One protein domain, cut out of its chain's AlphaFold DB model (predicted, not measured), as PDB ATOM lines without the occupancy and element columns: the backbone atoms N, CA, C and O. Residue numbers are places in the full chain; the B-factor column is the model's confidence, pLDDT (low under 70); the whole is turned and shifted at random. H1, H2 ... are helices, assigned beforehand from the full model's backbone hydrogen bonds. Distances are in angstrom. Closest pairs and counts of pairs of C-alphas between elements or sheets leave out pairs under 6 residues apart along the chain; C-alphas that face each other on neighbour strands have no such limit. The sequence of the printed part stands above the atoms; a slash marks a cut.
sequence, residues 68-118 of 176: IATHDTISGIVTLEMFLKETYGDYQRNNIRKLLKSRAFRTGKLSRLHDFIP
ATOM      1  N   ILE A  68     166.353 171.403 188.025       94.62
ATOM      2  CA  ILE A  68     167.366 172.416 187.710       94.62
ATOM      3  C   ILE A  68     166.770 173.500 186.818       94.62
ATOM      4  O   ILE A  68     166.905 174.677 187.126       94.62
ATOM      5  N   ALA A  69     166.071 173.120 185.749       94.38
ATOM      6  CA  ALA A  69     165.469 174.084 184.839       94.38
ATOM      7  C   ALA A  69     164.417 174.946 185.535       94.38
ATOM      8  O   ALA A  69     164.386 176.157 185.328       94.38
ATOM      9  N   THR A  70     163.577 174.360 186.391       92.94
ATOM     10  CA  THR A  70     162.603 175.126 187.181       92.94
ATOM     11  C   THR A  70     163.303 176.061 188.153       92.94
ATOM     12  O   THR A  70     162.941 177.232 188.222       92.94
ATOM     13  N   HIS A  71     164.326 175.576 188.855       92.06
ATOM     14  CA  HIS A  71     165.109 176.383 189.782       92.06
ATOM     15  C   HIS A  71     165.747 177.563 189.049       92.06
ATOM     16  O   HIS A  71     165.488 178.705 189.409       92.06
ATOM     17  N   ASP A  72     166.503 177.325 187.983       90.19
ATOM     18  CA  ASP A  72     167.295 178.354 187.301       90.19
ATOM     19  C   ASP A  72     166.428 179.403 186.571       90.19
ATOM     20  O   ASP A  72     166.912 180.493 186.286       90.19
ATOM     21  N   THR A  73     165.142 179.124 186.324       89.19
ATOM     22  CA  THR A  73     164.249 180.011 185.545       89.19
ATOM     23  C   THR A  73     163.115 180.637 186.348       89.19
ATOM     24  O   THR A  73     162.468 181.570 185.874       89.19
ATOM     25  N   ILE A  74     162.824 180.141 187.553       82.50
ATOM     26  CA  ILE A  74     161.793 180.741 188.399       82.50
ATOM     27  C   ILE A  74     162.327 182.060 188.985       82.50
ATOM     28  O   ILE A  74     163.341 182.093 189.685       82.50
ATOM     29  N   SER A  75     161.652 183.164 188.658       68.06
ATOM     30  CA  SER A  75     162.068 184.536 188.991       68.06
ATOM     31  C   SER A  75     162.035 184.848 190.492       68.06
ATOM     32  O   SER A  75     162.697 185.774 190.947       68.06
ATOM     33  N   GLY A  76     161.328 184.039 191.281       66.44
ATOM     34  CA  GLY A  76     161.390 184.050 192.735       66.44
ATOM     35  C   GLY A  76     160.888 182.724 193.281       66.44
ATOM     36  O   GLY A  76     159.890 182.204 192.797       66.44
ATOM     37  N   ILE A  77     161.578 182.163 194.271       66.81
ATOM     38  CA  ILE A  77     161.065 181.044 195.068       66.81
ATOM     39  C   ILE A  77     160.622 181.655 196.389       66.81
ATOM     40  O   ILE A  77     161.452 182.134 197.153       66.81
ATOM     41  N   VAL A  78     159.311 181.719 196.610       61.81
ATOM     42  CA  VAL A  78     158.733 182.283 197.841       61.81
ATOM     43  C   VAL A  78     158.459 181.173 198.854       61.81
ATOM     44  O   VAL A  78     158.627 181.376 200.050       61.81
ATOM     45  N   THR A  79     158.090 179.984 198.371       65.62
ATOM     46  CA  THR A  79     157.870 178.785 199.186       65.62
ATOM     47  C   THR A  79     158.321 177.528 198.443       65.62
ATOM     48  O   THR A  79     158.343 177.487 197.206       65.62
ATOM     49  N   LEU A  80     158.626 176.468 199.201       67.44
ATOM     50  CA  LEU A  80     158.870 175.132 198.650       67.44
ATOM     51  C   LEU A  80     157.643 174.600 197.892       67.44
ATOM     52  O   LEU A  80     157.782 173.955 196.856       67.44
ATOM     53  N   GLU A  81     156.442 174.905 198.385       74.62
ATOM     54  CA  GLU A  81     155.180 174.523 197.752       74.62
ATOM     55  C   GLU A  81     155.067 175.060 196.325       74.62
ATOM     56  O   GLU A  81     154.782 174.297 195.401       74.62
ATOM     57  N   MET A  82     155.340 176.351 196.129       80.81
ATOM     58  CA  MET A  82     155.277 176.978 194.810       80.81
ATOM     59  C   MET A  82     156.269 176.329 193.842       80.81
ATOM     60  O   MET A  82     155.918 176.025 192.704       80.81
ATOM     61  N   PHE A  83     157.490 176.056 194.307       85.94
ATOM     62  CA  PHE A  83     158.494 175.370 193.501       85.94
ATOM     63  C   PHE A  83     158.054 173.951 193.106       85.94
ATOM     64  O   PHE A  83     158.210 173.543 191.953       85.94
ATOM     65  N   LEU A  84     157.483 173.191 194.045       83.25
ATOM     66  CA  LEU A  84     157.026 171.827 193.788       83.25
ATOM     67  C   LEU A  84     155.805 171.793 192.866       83.25
ATOM     68  O   LEU A  84     155.778 170.950 191.975       83.25
ATOM     69  N   LYS A  85     154.856 172.726 193.001       84.44
ATOM     70  CA  LYS A  85     153.736 172.880 192.056       84.44
ATOM     71  C   LYS A  85     154.230 173.210 190.650       84.44
ATOM     72  O   LYS A  85     153.792 172.591 189.690       84.44
ATOM     73  N   GLU A  86     155.194 174.116 190.520       86.19
ATOM     74  CA  GLU A  86     155.778 174.478 189.220       86.19
ATOM     75  C   GLU A  86     156.587 173.336 188.580       86.19
ATOM     76  O   GLU A  86     156.624 173.218 187.356       86.19
ATOM     77  N   THR A  87     157.213 172.476 189.390       87.38
ATOM     78  CA  THR A  87     158.011 171.342 188.891       87.38
ATOM     79  C   THR A  87     157.153 170.108 188.593       87.38
ATOM     80  O   THR A  87     157.355 169.443 187.579       87.38
ATOM     81  N   TYR A  88     156.221 169.769 189.486       84.56
ATOM     82  CA  TYR A  88     155.489 168.496 189.494       84.56
ATOM     83  C   TYR A  88     153.996 168.626 189.174       84.56
ATOM     84  O   TYR A  88     153.317 167.608 189.082       84.56
ATOM     85  N   GLY A  89     153.474 169.847 189.039       82.38
ATOM     86  CA  GLY A  89     152.048 170.128 188.847       82.38
ATOM     87  C   GLY A  89     151.220 170.131 190.137       82.38
ATOM     88  O   GLY A  89     150.098 170.621 190.122       82.38
ATOM     89  N   ASP A  90     151.763 169.627 191.250       77.69
ATOM     90  CA  ASP A  90     151.069 169.562 192.541       77.69
ATOM     91  C   ASP A  90     152.049 169.505 193.733       77.69
ATOM     92  O   ASP A  90     153.196 169.044 193.618       77.69
ATOM     93  N   TYR A  91     151.583 169.941 194.904       72.25
ATOM     94  CA  TYR A  91     152.296 169.832 196.170       72.25
ATOM     95  C   TYR A  91     151.870 168.576 196.929       72.25
ATOM     96  O   TYR A  91     150.846 168.535 197.602       72.25
ATOM     97  N   GLN A  92     152.714 167.546 196.858       70.06
ATOM     98  CA  GLN A  92     152.503 166.293 197.577       70.06
ATOM     99  C   GLN A  92     153.738 165.915 198.389       70.06
ATOM    100  O   GLN A  92     154.876 166.109 197.951       70.06
ATOM    101  N   ARG A  93     153.534 165.264 199.542       64.25
ATOM    102  CA  ARG A  93     154.628 164.780 200.409       64.25
ATOM    103  C   ARG A  93     155.617 163.877 199.662       64.25
ATOM    104  O   ARG A  93     156.820 163.909 199.919       64.25
ATOM    105  N   ASN A  94     155.135 163.103 198.691       69.81
ATOM    106  CA  ASN A  94     155.993 162.284 197.835       69.81
ATOM    107  C   ASN A  94     156.888 163.118 196.904       69.81
ATOM    108  O   ASN A  94     158.018 162.709 196.644       69.81
ATOM    109  N   ASN A  95     156.442 164.293 196.454       76.12
ATOM    110  CA  ASN A  95     157.249 165.199 195.632       76.12
ATOM    111  C   ASN A  95     158.373 165.849 196.453       76.12
ATOM    112  O   ASN A  95     159.490 165.972 195.954       76.12
ATOM    113  N   ILE A  96     158.140 166.128 197.742       67.38
ATOM    114  CA  ILE A  96     159.201 166.540 198.682       67.38
ATOM    115  C   ILE A  96     160.263 165.438 198.795       67.38
ATOM    116  O   ILE A  96     161.452 165.694 198.622       67.38
ATOM    117  N   ARG A  97     159.854 164.179 199.012       67.94
ATOM    118  CA  ARG A  97     160.798 163.046 199.080       67.94
ATOM    119  C   ARG A  97     161.597 162.874 197.784       67.94
ATOM    120  O   ARG A  97     162.788 162.575 197.850       67.94
ATOM    121  N   LYS A  98     160.963 163.054 196.618       75.38
ATOM    122  CA  LYS A  98     161.638 163.013 195.310       75.38
ATOM    123  C   LYS A  98     162.671 164.134 195.172       75.38
ATOM    124  O   LYS A  98     163.789 163.847 194.753       75.38
ATOM    125  N   LEU A  99     162.334 165.362 195.577       76.75
ATOM    126  CA  LEU A  99     163.270 166.489 195.613       76.75
ATOM    127  C   LEU A  99     164.485 166.173 196.497       76.75
ATOM    128  O   LEU A  99     165.613 166.255 196.018       76.75
ATOM    129  N   LEU A 100     164.265 165.750 197.745       71.38
ATOM    130  CA  LEU A 100     165.342 165.468 198.707       71.38
ATOM    131  C   LEU A 100     166.276 164.338 198.246       71.38
ATOM    132  O   LEU A 100     167.479 164.372 198.502       71.38
ATOM    133  N   LYS A 101     165.732 163.332 197.550       76.00
ATOM    134  CA  LYS A 101     166.514 162.220 196.986       76.00
ATOM    135  C   LYS A 101     167.223 162.578 195.678       76.00
ATOM    136  O   LYS A 101     168.140 161.852 195.293       76.00
ATOM    137  N   SER A 102     166.810 163.652 195.005       82.94
ATOM    138  CA  SER A 102     167.374 164.057 193.716       82.94
ATOM    139  C   SER A 102     168.862 164.375 193.843       82.94
ATOM    140  O   SER A 102     169.336 164.916 194.851       82.94
ATOM    141  N   ARG A 103     169.628 164.020 192.816       83.56
ATOM    142  CA  ARG A 103     171.070 164.239 192.812       83.56
ATOM    143  C   ARG A 103     171.376 165.730 192.743       83.56
ATOM    144  O   ARG A 103     172.265 166.170 193.461       83.56
ATOM    145  N   ALA A 104     170.596 166.494 191.978       84.25
ATOM    146  CA  ALA A 104     170.712 167.947 191.885       84.25
ATOM    147  C   ALA A 104     170.532 168.645 193.245       84.25
ATOM    148  O   ALA A 104     171.265 169.582 193.566       84.25
ATOM    149  N   PHE A 105     169.595 168.179 194.073       78.31
ATOM    150  CA  PHE A 105     169.424 168.719 195.420       78.31
ATOM    151  C   PHE A 105     170.614 168.371 196.325       78.31
ATOM    152  O   PHE A 105     171.188 169.256 196.963       78.31
ATOM    153  N   ARG A 106     171.022 167.093 196.335       77.00
ATOM    154  CA  ARG A 106     172.101 166.573 197.197       77.00
ATOM    155  C   ARG A 106     173.482 167.149 196.883       77.00
ATOM    156  O   ARG A 106     174.319 167.197 197.775       77.00
ATOM    157  N   THR A 107     173.737 167.555 195.642       77.81
ATOM    158  CA  THR A 107     175.007 168.183 195.234       77.81
ATOM    159  C   THR A 107     175.013 169.701 195.409       77.81
ATOM    160  O   THR A 107     175.986 170.347 195.035       77.81
ATOM    161  N   GLY A 108     173.935 170.291 195.940       72.00
ATOM    162  CA  GLY A 108     173.825 171.737 196.140       72.00
ATOM    163  C   GLY A 108     173.506 172.530 194.870       72.00
ATOM    164  O   GLY A 108     173.451 173.756 194.920       72.00
ATOM    165  N   LYS A 109     173.230 171.871 193.733       84.12
ATOM    166  CA  LYS A 109     172.838 172.557 192.486       84.12
ATOM    167  C   LYS A 109     171.514 173.322 192.638       84.12
ATOM    168  O   LYS A 109     171.289 174.289 191.918       84.12
ATOM    169  N   LEU A 110     170.674 172.915 193.594       83.00
ATOM    170  CA  LEU A 110     169.420 173.578 193.966       83.00
ATOM    171  C   LEU A 110     169.537 174.338 195.300       83.00
ATOM    172  O   LEU A 110     168.622 174.283 196.118       83.00
ATOM    173  N   SER A 111     170.674 174.992 195.557       77.38
ATOM    174  CA  SER A 111     171.006 175.592 196.860       77.38
ATOM    175  C   SER A 111     169.924 176.514 197.426       77.38
ATOM    176  O   SER A 111     169.638 176.429 198.614       77.38
ATOM    177  N   ARG A 112     169.232 177.311 196.596       72.81
ATOM    178  CA  ARG A 112     168.133 178.185 197.062       72.81
ATOM    179  C   ARG A 112     166.976 177.416 197.702       72.81
ATOM    180  O   ARG A 112     166.218 177.995 198.463       72.81
ATOM    181  N   LEU A 113     166.806 176.128 197.390       68.69
ATOM    182  CA  LEU A 113     165.747 175.304 197.979       68.69
ATOM    183  C   LEU A 113     166.046 174.855 199.407       68.69
ATOM    184  O   LEU A 113     165.122 174.463 200.117       68.69
ATOM    185  N   HIS A 114     167.315 174.890 199.817       62.81
ATOM    186  CA  HIS A 114     167.742 174.431 201.140       62.81
ATOM    187  C   HIS A 114     167.122 175.302 202.238       62.81
ATOM    188  O   HIS A 114     166.688 174.772 203.255       62.81
ATOM    189  N   ASP A 115     166.954 176.599 201.971       56.59
ATOM    190  CA  ASP A 115     166.355 177.573 202.894       56.59
ATOM    191  C   ASP A 115     164.856 177.339 203.159       56.59
ATOM    192  O   ASP A 115     164.303 177.859 204.131       56.59
ATOM    193  N   PHE A 116     164.183 176.564 202.300       56.28
ATOM    194  CA  PHE A 116     162.745 176.291 202.397       56.28
ATOM    195  C   PHE A 116     162.418 174.895 202.936       56.28
ATOM    196  O   PHE A 116     161.239 174.569 203.089       56.28
ATOM    197  N   ILE A 117     163.424 174.058 203.201       52.97
ATOM    198  CA  ILE A 117     163.209 172.736 203.791       52.97
ATOM    199  C   ILE A 117     163.265 172.870 205.313       52.97
ATOM    200  O   ILE A 117     164.261 173.373 205.834       52.97
ATOM    201  N   PRO A 118     162.216 172.440 206.041       46.72
ATOM    202  CA  PRO A 118     162.257 172.447 207.495       46.72
ATOM    203  C   PRO A 118     163.438 171.598 207.968       46.72
ATOM    204  O   PRO A 118     163.545 170.421 207.620       46.72
TER     205      PRO A 118
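This is residues 68 to 118 of the 176 residues of an uncharacterized protein of Archaeon GW2011_AR4 (UniProt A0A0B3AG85). Four short helices, H1, H2, H3 and H4, follow one another round a small ring, with H4 coming back close to H1, and the fifth, H5, covers one side of that ring. The ring is only loosely made, for H4 and H5 come close to their neighbours without clearly touching them. The 51 printed residues hold five named helices, H1 to H5 in chain order, and no named strand; the class is all helix. The whole is compact and rounded, with a radius of gyration of the C-alphas of 9.8 A and spans of 24 by 24 by 20 A.

Find C-alpha 80 at (158.870, 175.132, 198.650); from there H2, residues 80 to 88, runs 11.8 A. H3, residues 93 to 101, is 12.6 A long. Look back to C-alpha 68 at (167.366, 172.416, 187.710) for H1, residues 68 to 73, 8.5 A. H4 is residues 103 to 106, 5.1 A, and H5 is residues 111 to 116, 10.0 A, ending at C-alpha 116 (162.745, 176.291, 202.397).

Start at H2: it only just touches H3, with 3 pairs of C-alphas within 8 A, closest at Leu 84 and Asn 95, 6.9 A, about perpendicular at 87 degrees. H2 touches H1 at the C-alphas of Thr 70 and Thr 87, 6.2 A. H4 is close to H1 but not clearly touching, with the C-alphas of Ile 68 and Ala 104 7.0 A apart. H5 is likewise close to H2, at Leu 80 and Phe 116, 5.5 A between C-alphas. H1 and H3 are apart. In H1, H2 and H3 every O i to N i+4 pair is within hydrogen-bond range; H4 is too short for one, and H5 has 0 of 2, but 2 of 3 O i to N i+3 pairs.

The C-alphas of Ser 75 and Asn 94 are the two farthest apart, 24.7 A. The printed part has no cut, and no link is long. Look for pLDDT under 70 at residues 75 to 80, 93 to 94, 96 to 97 and 113 to 118.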